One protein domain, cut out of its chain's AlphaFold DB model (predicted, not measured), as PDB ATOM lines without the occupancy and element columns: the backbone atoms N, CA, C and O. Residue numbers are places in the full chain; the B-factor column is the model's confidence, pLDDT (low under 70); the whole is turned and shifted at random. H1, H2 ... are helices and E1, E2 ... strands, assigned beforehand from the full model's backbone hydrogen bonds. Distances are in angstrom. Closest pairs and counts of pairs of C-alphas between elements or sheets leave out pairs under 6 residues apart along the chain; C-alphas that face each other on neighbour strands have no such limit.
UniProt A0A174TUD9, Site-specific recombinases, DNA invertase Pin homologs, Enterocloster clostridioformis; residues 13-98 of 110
ATOM      1  N   LYS A  13      36.470  13.805 -28.378       92.56
ATOM      2  CA  LYS A  13      35.737  13.918 -27.115       92.56
ATOM      3  C   LYS A  13      36.650  14.567 -26.081       92.56
ATOM      4  O   LYS A  13      37.671  13.996 -25.703       92.56
ATOM      5  N   LEU A  14      36.314  15.786 -25.680       93.50
ATOM      6  CA  LEU A  14      37.090  16.621 -24.768       93.50
ATOM      7  C   LEU A  14      36.240  16.989 -23.553       93.50
ATOM      8  O   LEU A  14      35.015  17.033 -23.625       93.50
ATOM      9  N   ILE A  15      36.892  17.300 -22.435       95.81
ATOM     10  CA  ILE A  15      36.221  17.743 -21.210       95.81
ATOM     11  C   ILE A  15      36.358  19.258 -21.098       95.81
ATOM     12  O   ILE A  15      37.454  19.813 -21.168       95.81
ATOM     13  N   CYS A  16      35.235  19.954 -20.924       96.50
ATOM     14  CA  CYS A  16      35.232  21.402 -20.785       96.50
ATOM     15  C   CYS A  16      35.899  21.823 -19.470       96.50
ATOM     16  O   CYS A  16      35.368  21.551 -18.391       96.50
ATOM     17  N   LYS A  17      36.985  22.602 -19.548       95.38
ATOM     18  CA  LYS A  17      37.727  23.102 -18.372       95.38
ATOM     19  C   LYS A  17      36.883  23.982 -17.432       95.38
ATOM     20  O   LYS A  17      37.239  24.172 -16.278       95.38
ATOM     21  N   CYS A  18      35.767  24.535 -17.916       95.25
ATOM     22  CA  CYS A  18      34.885  25.393 -17.120       95.25
ATOM     23  C   CYS A  18      33.773  24.631 -16.381       95.25
ATOM     24  O   CYS A  18      33.449  24.979 -15.249       95.25
ATOM     25  N   CYS A  19      33.134  23.650 -17.026       95.00
ATOM     26  CA  CYS A  19      31.929  23.003 -16.491       95.00
ATOM     27  C   CYS A  19      32.048  21.489 -16.307       95.00
ATOM     28  O   CYS A  19      31.089  20.877 -15.849       95.00
ATOM     29  N   GLY A  20      33.174  20.883 -16.691       95.06
ATOM     30  CA  GLY A  20      33.420  19.446 -16.555       95.06
ATOM     31  C   GLY A  20      32.614  18.558 -17.506       95.06
ATOM     32  O   GLY A  20      32.754  17.345 -17.454       95.06
ATOM     33  N   LYS A  21      31.778  19.131 -18.382       95.50
ATOM     34  CA  LYS A  21      30.988  18.358 -19.349       95.50
ATOM     35  C   LYS A  21      31.852  17.879 -20.511       95.50
ATOM     36  O   LYS A  21      32.678  18.647 -21.016       95.50
ATOM     37  N   GLU A  22      31.595  16.659 -20.963       95.81
ATOM     38  CA  GLU A  22      32.125  16.143 -22.222       95.81
ATOM     39  C   GLU A  22      31.497  16.878 -23.411       95.81
ATOM     40  O   GLU A  22      30.308  17.209 -23.407       95.81
ATOM     41  N   PHE A  23      32.309  17.173 -24.420       94.50
ATOM     42  CA  PHE A  23      31.875  17.784 -25.666       94.50
ATOM     43  C   PHE A  23      32.752  17.329 -26.829       94.50
ATOM     44  O   PHE A  23      33.894  16.909 -26.645       94.50
ATOM     45  N   GLU A  24      32.217  17.450 -28.037       93.56
ATOM     46  CA  GLU A  24      32.916  17.083 -29.260       93.56
ATOM     47  C   GLU A  24      33.501  18.314 -29.953       93.56
ATOM     48  O   GLU A  24      32.843  19.350 -30.083       93.56
ATOM     49  N   SER A  25      34.747  18.216 -30.416       89.88
ATOM     50  CA  SER A  25      35.376  19.261 -31.225       89.88
ATOM     51  C   SER A  25      36.197  18.686 -32.363       89.88
ATOM     52  O   SER A  25      36.845  17.655 -32.234       89.88
ATOM     53  N   LYS A  26      36.244  19.419 -33.476       87.69
ATOM     54  CA  LYS A  26      37.126  19.113 -34.610       87.69
ATOM     55  C   LYS A  26      38.604  19.363 -34.292       87.69
ATOM     56  O   LYS A  26      39.467  18.870 -35.006       87.69
ATOM     57  N   ARG A  27      38.907  20.157 -33.256       87.00
ATOM     58  CA  ARG A  27      40.284  20.469 -32.844       87.00
ATOM     59  C   ARG A  27      40.571  19.852 -31.484       87.00
ATOM     60  O   ARG A  27      39.841  20.121 -30.529       87.00
ATOM     61  N   SER A  28      41.678  19.125 -31.383       85.44
ATOM     62  CA  SER A  28      42.141  18.475 -30.150       85.44
ATOM     63  C   SER A  28      42.484  19.453 -29.022       85.44
ATOM     64  O   SER A  28      42.421  19.088 -27.854       85.44
ATOM     65  N   ASN A  29      42.806  20.710 -29.343       88.12
ATOM     66  CA  ASN A  29      43.188  21.741 -28.372       88.12
ATOM     67  C   ASN A  29      42.013  22.592 -27.853       88.12
ATOM     68  O   ASN A  29      42.226  23.636 -27.232       88.12
ATOM     69  N   THR A  30      40.768  22.198 -28.125       92.12
ATOM     70  CA  THR A  30      39.605  22.979 -27.687       92.12
ATOM     71  C   THR A  30      39.398  22.806 -26.184       92.12
ATOM     72  O   THR A  30      39.160  21.705 -25.712       92.12
ATOM     73  N   LEU A  31      39.462  23.898 -25.418       94.12
ATOM     74  CA  LEU A  31      39.392  23.840 -23.948       94.12
ATOM     75  C   LEU A  31      37.969  23.946 -23.380       94.12
ATOM     76  O   LEU A  31      37.721  23.585 -22.228       94.12
ATOM     77  N   PHE A  32      37.037  24.501 -24.154       96.69
ATOM     78  CA  PHE A  32      35.705  24.866 -23.681       96.69
ATOM     79  C   PHE A  32      34.638  24.351 -24.638       96.69
ATOM     80  O   PHE A  32      34.788  24.490 -25.849       96.69
ATOM     81  N   CYS A  33      33.515  23.875 -24.099       94.62
ATOM     82  CA  CYS A  33      32.368  23.441 -24.901       94.62
ATOM     83  C   CYS A  33      31.638  24.588 -25.625       94.62
ATOM     84  O   CYS A  33      30.716  24.347 -26.394       94.62
ATOM     85  N   GLY A  34      32.026  25.844 -25.377       94.94
ATOM     86  CA  GLY A  34      31.459  27.006 -26.051       94.94
ATOM     87  C   GLY A  34      31.948  28.350 -25.494       94.94
ATOM     88  O   GLY A  34      32.650  28.392 -24.473       94.94
ATOM     89  N   PRO A  35      31.548  29.470 -26.126       95.50
ATOM     90  CA  PRO A  35      31.995  30.819 -25.765       95.50
ATOM     91  C   PRO A  35      31.570  31.239 -24.352       95.50
ATOM     92  O   PRO A  35      32.331  31.909 -23.655       95.50
ATOM     93  N   ASN A  36      30.411  30.778 -23.877       96.69
ATOM     94  CA  ASN A  36      29.933  31.062 -22.521       96.69
ATOM     95  C   ASN A  36      30.842  30.447 -21.448       96.69
ATOM     96  O   ASN A  36      31.184  31.110 -20.469       96.69
ATOM     97  N   CYS A  37      31.276  29.199 -21.654       96.69
ATOM     98  CA  CYS A  37      32.216  28.526 -20.758       96.69
ATOM     99  C   CYS A  37      33.603  29.174 -20.809       96.69
ATOM    100  O   CYS A  37      34.219  29.363 -19.764       96.69
ATOM    101  N   ARG A  38      34.058  29.595 -21.996       95.94
ATOM    102  CA  ARG A  38      35.299  30.368 -22.142       95.94
ATOM    103  C   ARG A  38      35.251  31.661 -21.325       95.94
ATOM    104  O   ARG A  38      36.141  31.918 -20.522       95.94
ATOM    105  N   ALA A  39      34.198  32.459 -21.499       96.81
ATOM    106  CA  ALA A  39      34.035  33.718 -20.778       96.81
ATOM    107  C   ALA A  39      33.918  33.502 -19.261       96.81
ATOM    108  O   ALA A  39      34.522  34.237 -18.485       96.81
ATOM    109  N   LYS A  40      33.170  32.482 -18.822       96.94
ATOM    110  CA  LYS A  40      33.025  32.151 -17.399       96.94
ATOM    111  C   LYS A  40      34.361  31.761 -16.766       96.94
ATOM    112  O   LYS A  40      34.675  32.303 -15.713       96.94
ATOM    113  N   PHE A  41      35.139  30.899 -17.421       96.94
ATOM    114  CA  PHE A  41      36.446  30.468 -16.927       96.94
ATOM    115  C   PHE A  41      37.386  31.658 -16.703       96.94
ATOM    116  O   PHE A  41      37.864  31.859 -15.592       96.94
ATOM    117  N   TYR A  42      37.567  32.515 -17.714       95.50
ATOM    118  CA  TYR A  42      38.464  33.666 -17.579       95.50
ATOM    119  C   TYR A  42      37.955  34.717 -16.584       95.50
ATOM    120  O   TYR A  42      38.754  35.352 -15.901       95.50
ATOM    121  N   ARG A  43      36.633  34.889 -16.430       95.06
ATOM    122  CA  ARG A  43      36.077  35.748 -15.366       95.06
ATOM    123  C   ARG A  43      36.364  35.202 -13.966       95.06
ATOM    124  O   ARG A  43      36.615  35.998 -13.065       95.06
ATOM    125  N   GLN A  44      36.303  33.883 -13.783       94.19
ATOM    126  CA  GLN A  44      36.642  33.231 -12.516       94.19
ATOM    127  C   GLN A  44      38.135  33.366 -12.224       94.19
ATOM    128  O   GLN A  44      38.486  33.849 -11.160       94.19
ATOM    129  N   GLU A  45      39.004  33.060 -13.187       95.19
ATOM    130  CA  GLU A  45      40.459  33.209 -13.052       95.19
ATOM    131  C   GLU A  45      40.861  34.655 -12.713       95.19
ATOM    132  O   GLU A  45      41.624  34.897 -11.780       95.19
ATOM    133  N   ALA A  46      40.257  35.642 -13.381       93.69
ATOM    134  CA  ALA A  46      40.459  37.049 -13.048       93.69
ATOM    135  C   ALA A  46      39.902  37.431 -11.665       93.69
ATOM    136  O   ALA A  46      40.369  38.394 -11.058       93.69
ATOM    137  N   ALA A  47      38.869  36.748 -11.162       92.62
ATOM    138  CA  ALA A  47      38.386  36.949  -9.798       92.62
ATOM    139  C   ALA A  47      39.358  36.346  -8.777       92.62
ATOM    140  O   ALA A  47      39.696  37.044  -7.829       92.62
ATOM    141  N   GLU A  48      39.853  35.126  -9.005       93.25
ATOM    142  CA  GLU A  48      40.879  34.476  -8.179       93.25
ATOM    143  C   GLU A  48      42.156  35.318  -8.100       93.25
ATOM    144  O   GLU A  48      42.633  35.593  -7.008       93.25
ATOM    145  N   ASN A  49      42.646  35.833  -9.231       93.19
ATOM    146  CA  ASN A  49      43.846  36.676  -9.258       93.19
ATOM    147  C   ASN A  49      43.672  38.019  -8.517       93.19
ATOM    148  O   ASN A  49      44.639  38.627  -8.076       93.19
ATOM    149  N   ARG A  50      42.431  38.507  -8.386       93.25
ATOM    150  CA  ARG A  50      42.103  39.721  -7.616       93.25
ATOM    151  C   ARG A  50      41.763  39.425  -6.157       93.25
ATOM    152  O   ARG A  50      41.520  40.376  -5.409       93.25
ATOM    153  N   LYS A  51      41.677  38.151  -5.754       93.00
ATOM    154  CA  LYS A  51      41.432  37.802  -4.356       93.00
ATOM    155  C   LYS A  51      42.604  38.266  -3.519       93.00
ATOM    156  O   LYS A  51      43.765  38.120  -3.880       93.00
ATOM    157  N   ARG A  52      42.257  38.816  -2.372       93.50
ATOM    158  CA  ARG A  52      43.201  39.300  -1.383       93.50
ATOM    159  C   ARG A  52      42.607  39.129  -0.006       93.50
ATOM    160  O   ARG A  52      41.385  39.170   0.165       93.50
ATOM    161  N   GLU A  53      43.488  38.968   0.959       94.94
ATOM    162  CA  GLU A  53      43.121  38.973   2.363       94.94
ATOM    163  C   GLU A  53      43.032  40.418   2.851       94.94
ATOM    164  O   GLU A  53      43.852  41.272   2.515       94.94
ATOM    165  N   CYS A  54      41.974  40.716   3.589       94.81
ATOM    166  CA  CYS A  54      41.716  42.010   4.197       94.81
ATOM    167  C   CYS A  54      41.355  41.790   5.663       94.81
ATOM    168  O   CYS A  54      40.741  40.787   6.019       94.81
ATOM    169  N   VAL A  55      41.726  42.736   6.521       96.69
ATOM    170  CA  VAL A  55      41.379  42.710   7.944       96.69
ATOM    171  C   VAL A  55      40.126  43.551   8.153       96.69
ATOM    172  O   VAL A  55      40.036  44.676   7.666       96.69
ATOM    173  N   CYS A  56      39.140  43.007   8.863       97.06
ATOM    174  CA  CYS A  56      37.916  43.729   9.188       97.06
ATOM    175  C   CYS A  56      38.204  44.872  10.171       97.06
ATOM    176  O   CYS A  56      38.641  44.626  11.292       97.06
ATOM    177  N   GLU A  57      37.855  46.108   9.806       95.81
ATOM    178  CA  GLU A  57      38.058  47.293  10.658       95.81
ATOM    179  C   GLU A  57      37.232  47.254  11.963       95.81
ATOM    180  O   GLU A  57      37.546  47.972  12.907       95.81
ATOM    181  N   ASN A  58      36.166  46.440  12.038       96.00
ATOM    182  CA  ASN A  58      35.319  46.355  13.236       96.00
ATOM    183  C   ASN A  58      35.691  45.211  14.190       96.00
ATOM    184  O   ASN A  58      35.697  45.428  15.399       96.00
ATOM    185  N   CYS A  59      35.926  43.998  13.675       96.00
ATOM    186  CA  CYS A  59      36.180  42.811  14.506       96.00
ATOM    187  C   CYS A  59      37.623  42.295  14.435       96.00
ATOM    188  O   CYS A  59      37.959  41.374  15.170       96.00
ATOM    189  N   GLY A  60      38.467  42.841  13.553       94.88
ATOM    190  CA  GLY A  60      39.862  42.419  13.399       94.88
ATOM    191  C   GLY A  60      40.063  41.065  12.711       94.88
ATOM    192  O   GLY A  60      41.202  40.659  12.508       94.88
ATOM    193  N   MET A  61      38.995  40.364  12.319       95.81
ATOM    194  CA  MET A  61      39.108  39.089  11.604       95.81
ATOM    195  C   MET A  61      39.597  39.297  10.171       95.81
ATOM    196  O   MET A  61      39.175  40.237   9.489       95.81
ATOM    197  N   THR A  62      40.445  38.388   9.699       96.75
ATOM    198  CA  THR A  62      40.853  38.315   8.296       96.75
ATOM    199  C   THR A  62      39.741  37.696   7.452       96.75
ATOM    200  O   THR A  62      39.073  36.747   7.858       96.75
ATOM    201  N   PHE A  63      39.508  38.254   6.268       95.81
ATOM    202  CA  PHE A  63      38.547  37.738   5.300       95.81
ATOM    203  C   PHE A  63      39.059  37.957   3.877       95.81
ATOM    204  O   PHE A  63      39.809  38.893   3.601       95.81
ATOM    205  N   THR A  64      38.637  37.100   2.952       95.25
ATOM    206  CA  THR A  64      39.007  37.228   1.543       95.25
ATOM    207  C   THR A  64      37.977  38.066   0.798       95.25
ATOM    208  O   THR A  64      36.772  37.850   0.915       95.25
ATOM    209  N   THR A  65      38.440  39.003  -0.022       94.25
ATOM    210  CA  THR A  65      37.579  39.786  -0.911       94.25
ATOM    211  C   THR A  65      38.249  39.989  -2.260       94.25
ATOM    212  O   THR A  65      39.471  39.972  -2.376       94.25
ATOM    213  N   THR A  66      37.445  40.179  -3.301       93.12
ATOM    214  CA  THR A  66      37.910  40.581  -4.638       93.12
ATOM    215  C   THR A  66      37.820  42.093  -4.854       93.12
ATOM    216  O   THR A  66      38.291  42.609  -5.867       93.12
ATOM    217  N   ARG A  67      37.191  42.823  -3.922       90.25
ATOM    218  CA  ARG A  67      36.900  44.253  -4.042       90.25
ATOM    219  C   ARG A  67      37.906  45.132  -3.299       90.25
ATOM    220  O   ARG A  67      38.037  45.007  -2.084       90.25
ATOM    221  N   SER A  68      38.467  46.094  -4.044       89.12
ATOM    222  CA  SER A  68      38.809  47.491  -3.686       89.12
ATOM    223  C   SER A  68      38.673  47.966  -2.252       89.12
ATOM    224  O   SER A  68      39.628  48.325  -1.568       89.12
ATOM    225  N   ASP A  69      37.425  48.080  -1.883       91.62
ATOM    226  CA  ASP A  69      36.915  49.104  -0.993       91.62
ATOM    227  C   ASP A  69      36.253  48.486   0.238       91.62
ATOM    228  O   ASP A  69      35.751  49.194   1.110       91.62
ATOM    229  N   VAL A  70      36.241  47.154   0.311       94.06
ATOM    230  CA  VAL A  70      35.600  46.417   1.390       94.06
ATOM    231  C   VAL A  70      36.496  46.438   2.621       94.06
ATOM    232  O   VAL A  70      37.620  45.946   2.604       94.06
ATOM    233  N   LYS A  71      35.948  47.003   3.696       95.50
ATOM    234  CA  LYS A  71      36.599  47.198   5.002       95.50
ATOM    235  C   LYS A  71      36.066  46.275   6.096       95.50
ATOM    236  O   LYS A  71      36.648  46.183   7.170       95.50
ATOM    237  N   PHE A  72      34.929  45.627   5.851       97.06
ATOM    238  CA  PHE A  72      34.213  44.827   6.841       97.06
ATOM    239  C   PHE A  72      33.945  43.433   6.287       97.06
ATOM    240  O   PHE A  72      33.575  43.300   5.122       97.06
ATOM    241  N   CYS A  73      34.101  42.414   7.132       95.56
ATOM    242  CA  CYS A  73      33.882  41.020   6.750       95.56
ATOM    243  C   CYS A  73      32.403  40.686   6.494       95.56
ATOM    244  O   CYS A  73      32.107  39.764   5.740       95.56
ATOM    245  N   CYS A  74      31.475  41.430   7.102       95.12
ATOM    246  CA  CYS A  74      30.036  41.232   6.962       95.12
ATOM    247  C   CYS A  74      29.251  42.534   7.185       95.12
ATOM    248  O   CYS A  74      29.770  43.531   7.706       95.12
ATOM    249  N   ASP A  75      27.971  42.504   6.817       96.31
ATOM    250  CA  ASP A  75      27.046  43.628   6.972       96.31
ATOM    251  C   ASP A  75      26.811  44.007   8.439       96.31
ATOM    252  O   ASP A  75      26.705  45.193   8.757       96.31
ATOM    253  N   GLU A  76      26.831  43.037   9.352       97.31
ATOM    254  CA  GLU A  76      26.728  43.286  10.793       97.31
ATOM    255  C   GLU A  76      27.929  44.082  11.312       97.31
ATOM    256  O   GLU A  76      27.763  45.063  12.038       97.31
ATOM    257  N   CYS A  77      29.148  43.732  10.883       96.81
ATOM    258  CA  CYS A  77      30.352  44.480  11.238       96.81
ATOM    259  C   CYS A  77      30.325  45.907  10.686       96.81
ATOM    260  O   CYS A  77      30.714  46.844  11.387       96.81
ATOM    261  N   ARG A  78      29.825  46.087   9.456       97.06
ATOM    262  CA  ARG A  78      29.615  47.416   8.864       97.06
ATOM    263  C   ARG A  78      28.629  48.235   9.698       97.06
ATOM    264  O   ARG A  78      28.899  49.396  10.010       97.06
ATOM    265  N   TYR A  79      27.502  47.635  10.076       97.38
ATOM    266  CA  TYR A  79      26.457  48.303  10.848       97.38
ATOM    267  C   TYR A  79      26.917  48.662  12.268       97.38
ATOM    268  O   TYR A  79      26.743  49.799  12.711       97.38
ATOM    269  N   ALA A  80      27.599  47.747  12.959       97.44
ATOM    270  CA  ALA A  80      28.166  47.998  14.281       97.44
ATOM    271  C   ALA A  80      29.193  49.145  14.259       97.44
ATOM    272  O   ALA A  80      29.149  50.037  15.113       97.44
ATOM    273  N   ALA A  81      30.079  49.178  13.258       96.62
ATOM    274  CA  ALA A  81      31.023  50.280  13.076       96.62
ATOM    275  C   ALA A  81      30.309  51.621  12.835       96.62
ATOM    276  O   ALA A  81      30.708  52.653  13.384       96.62
ATOM    277  N   GLN A  82      29.220  51.612  12.058       96.88
ATOM    278  CA  GLN A  82      28.398  52.794  11.820       96.88
ATOM    279  C   GLN A  82      27.767  53.322  13.118       96.88
ATOM    280  O   GLN A  82      27.862  54.523  13.383       96.88
ATOM    281  N   ILE A  83      27.179  52.453  13.947       96.88
ATOM    282  CA  ILE A  83      26.600  52.847  15.243       96.88
ATOM    283  C   ILE A  83      27.669  53.468  16.149       96.88
ATOM    284  O   ILE A  83      27.460  54.564  16.674       96.88
ATOM    285  N   LYS A  84      28.835  52.818  16.289       95.19
ATOM    286  CA  LYS A  84      29.954  53.322  17.107       95.19
ATOM    287  C   LYS A  84      30.369  54.733  16.680       95.19
ATOM    288  O   LYS A  84      30.474  55.631  17.517       95.19
ATOM    289  N   ARG A  85      30.527  54.962  15.370       95.06
ATOM    290  CA  ARG A  85      30.881  56.278  14.813       95.06
ATOM    291  C   ARG A  85      29.810  57.333  15.092       95.06
ATOM    292  O   ARG A  85      30.140  58.460  15.461       95.06
ATOM    293  N   GLN A  86      28.532  56.993  14.926       96.12
ATOM    294  CA  GLN A  86      27.434  57.918  15.218       96.12
ATOM    295  C   GLN A  86      27.369  58.276  16.708       96.12
ATOM    296  O   GLN A  86      27.149  59.441  17.042       96.12
ATOM    297  N   GLY A  87      27.598  57.303  17.595       96.19
ATOM    298  CA  GLY A  87      27.676  57.519  19.039       96.19
ATOM    299  C   GLY A  87      28.794  58.490  19.418       96.19
ATOM    300  O   GLY A  87      28.533  59.485  20.091       96.19
ATOM    301  N   ALA A  88      30.009  58.266  18.906       94.88
ATOM    302  CA  ALA A  88      31.151  59.154  19.129       94.88
ATOM    303  C   ALA A  88      30.886  60.582  18.621       94.88
ATOM    304  O   ALA A  88      31.118  61.545  19.345       94.88
ATOM    305  N   ARG A  89      30.303  60.731  17.421       94.62
ATOM    306  CA  ARG A  89      29.921  62.045  16.873       94.62
ATOM    307  C   ARG A  89      28.903  62.763  17.760       94.62
ATOM    308  O   ARG A  89      29.038  63.959  17.998       94.62
ATOM    309  N   LYS A  90      27.875  62.055  18.239       95.00
ATOM    310  CA  LYS A  90      26.865  62.630  19.142       95.00
ATOM    311  C   LYS A  90      27.475  63.035  20.484       95.00
ATOM    312  O   LYS A  90      27.093  64.074  21.009       95.00
ATOM    313  N   LYS A  91      28.410  62.242  21.018       94.19
ATOM    314  CA  LYS A  91      29.145  62.560  22.249       94.19
ATOM    315  C   LYS A  91      29.999  63.822  22.075       94.19
ATOM    316  O   LYS A  91      29.791  64.773  22.816       94.19
ATOM    317  N   ALA A  92      30.819  63.886  21.026       92.69
ATOM    318  CA  ALA A  92      31.631  65.066  20.716       92.69
ATOM    319  C   ALA A  92      30.776  66.330  20.492       92.69
ATOM    320  O   ALA A  92      31.121  67.416  20.948       92.69
ATOM    321  N   LEU A  93      29.611  66.200  19.845       93.50
ATOM    322  CA  LEU A  93      28.680  67.322  19.666       93.50
ATOM    323  C   LEU A  93      28.081  67.816  20.993       93.50
ATOM    324  O   LEU A  93      27.704  68.976  21.095       93.50
ATOM    325  N   ARG A  94      27.939  66.947  22.001       90.62
ATOM    326  CA  ARG A  94      27.489  67.358  23.338       90.62
ATOM    327  C   ARG A  94      28.608  68.057  24.099       90.62
ATOM    328  O   ARG A  94      28.346  69.091  24.688       90.62
ATOM    329  N   GLU A  95      29.826  67.525  24.042       89.75
ATOM    330  CA  GLU A  95      31.004  68.100  24.707       89.75
ATOM    331  C   GLU A  95      31.325  69.500  24.165       89.75
ATOM    332  O   GLU A  95      31.411  70.443  24.939       89.75
ATOM    333  N   THR A  96      31.342  69.673  22.840       86.56
ATOM    334  CA  THR A  96      31.526  70.990  22.188       86.56
ATOM    335  C   THR A  96      30.408  71.994  22.486       86.56
ATOM    336  O   THR A  96      30.628  73.198  22.425       86.56
ATOM    337  N   LYS A  97      29.197  71.527  22.810       78.12
ATOM    338  CA  LYS A  97      28.078  72.393  23.216       78.12
ATOM    339  C   LYS A  97      28.080  72.737  24.706       78.12
ATOM    340  O   LYS A  97      27.349  73.639  25.097       78.12
ATOM    341  N   HIS A  98      28.826  71.996  25.523       63.25
ATOM    342  CA  HIS A  98      28.840  72.135  26.979       63.25
ATOM    343  C   HIS A  98      30.123  72.808  27.493       63.25
ATOM    344  O   HIS A  98      30.334  72.843  28.703       63.25
TER     345      HIS A  98
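Overview. This is residues 13 to 98 of the 110 residues of the protein "Site-specific recombinases, DNA invertase Pin homologs" of Enterocloster clostridioformis (UniProt A0A174TUD9). The printed part is a long thin rod in which two small strand hairpins and two helices follow one another end to end: hairpin E1 and E2 at one end, then H1, then hairpin E3 and E4 near the middle, then the long helix H2. Residues 85 to 98, of which 85 to 97 belong to H2, stick out free at the far end. The printed part has 86 residues, with two named helices and four named strands in the order E1, E2, H1, E3, E4, H2; each sheet is one antiparallel pair, E1 - E2 and E3 - E4. The class is mixed, helices and strands. The whole is extended, with a radius of gyration of the C-alphas of 23.6 A and spans of 82 by 20 by 17 A.

Arrangement. E3, residues 52 to 55, and E4, residues 62 to 65, form a hairpin of antiparallel neighbours, with 139 degrees between their directions. The C-alphas of Val 55 and Thr 62 face each other at 4.4 A, and N 54 and O 63 are within hydrogen-bond range at 2.8 A, as are N 63 and O 54 at 2.8 A. A tight link of 2 residues joins H1, residues 35 to 49, to E3. H1 and E4 are apart. A short link of 9 residues joins E4 to H2, residues 75 to 97. E3 and H2 are apart, and H1 and H2 are apart. E1, residues 13 to 15, and E2, residues 22 to 25, form the other hairpin, antiparallel at 127 degrees. The C-alphas of Ile 15 and Glu 22 face each other at 4.5 A, and N 14 and O 23 are within hydrogen-bond range at 2.8 A. E1 and H1 are apart, and both E1 and E2 are apart from E3, E4 and H2. Each O i to N i+4 pair in H1 and H2 is within hydrogen-bond range.

Along the chain. E3, Arg 52 to Val 55, is 10.1 A long, and E4, Thr 62 to Thr 65, is 9.9 A. H2, Asp 75 to Lys 97, is 33.1 A long and ends with C-alpha 97 at (28.078, 72.393, 23.216). H1, Pro 35 to Asn 49, is 21.1 A long and begins with C-alpha 35 at (31.995, 30.819, -25.765). E2, Glu 22 to Ser 25, is 10.1 A long; E1, Lys 13 to Ile 15, is 7.1 A and begins with C-alpha 13 at (35.737, 13.918, -27.115).

Size, cuts and confidence. The two C-alphas farthest apart are those of Lys 26 and His 98, 81.7 A. Without the stretch that stands free, the body of 72 residues spans 62 by 17 by 16 A. The printed part has no cut and no long link between named elements. The mean pLDDT of the printed part is 93.8, and residue 98 is under 70.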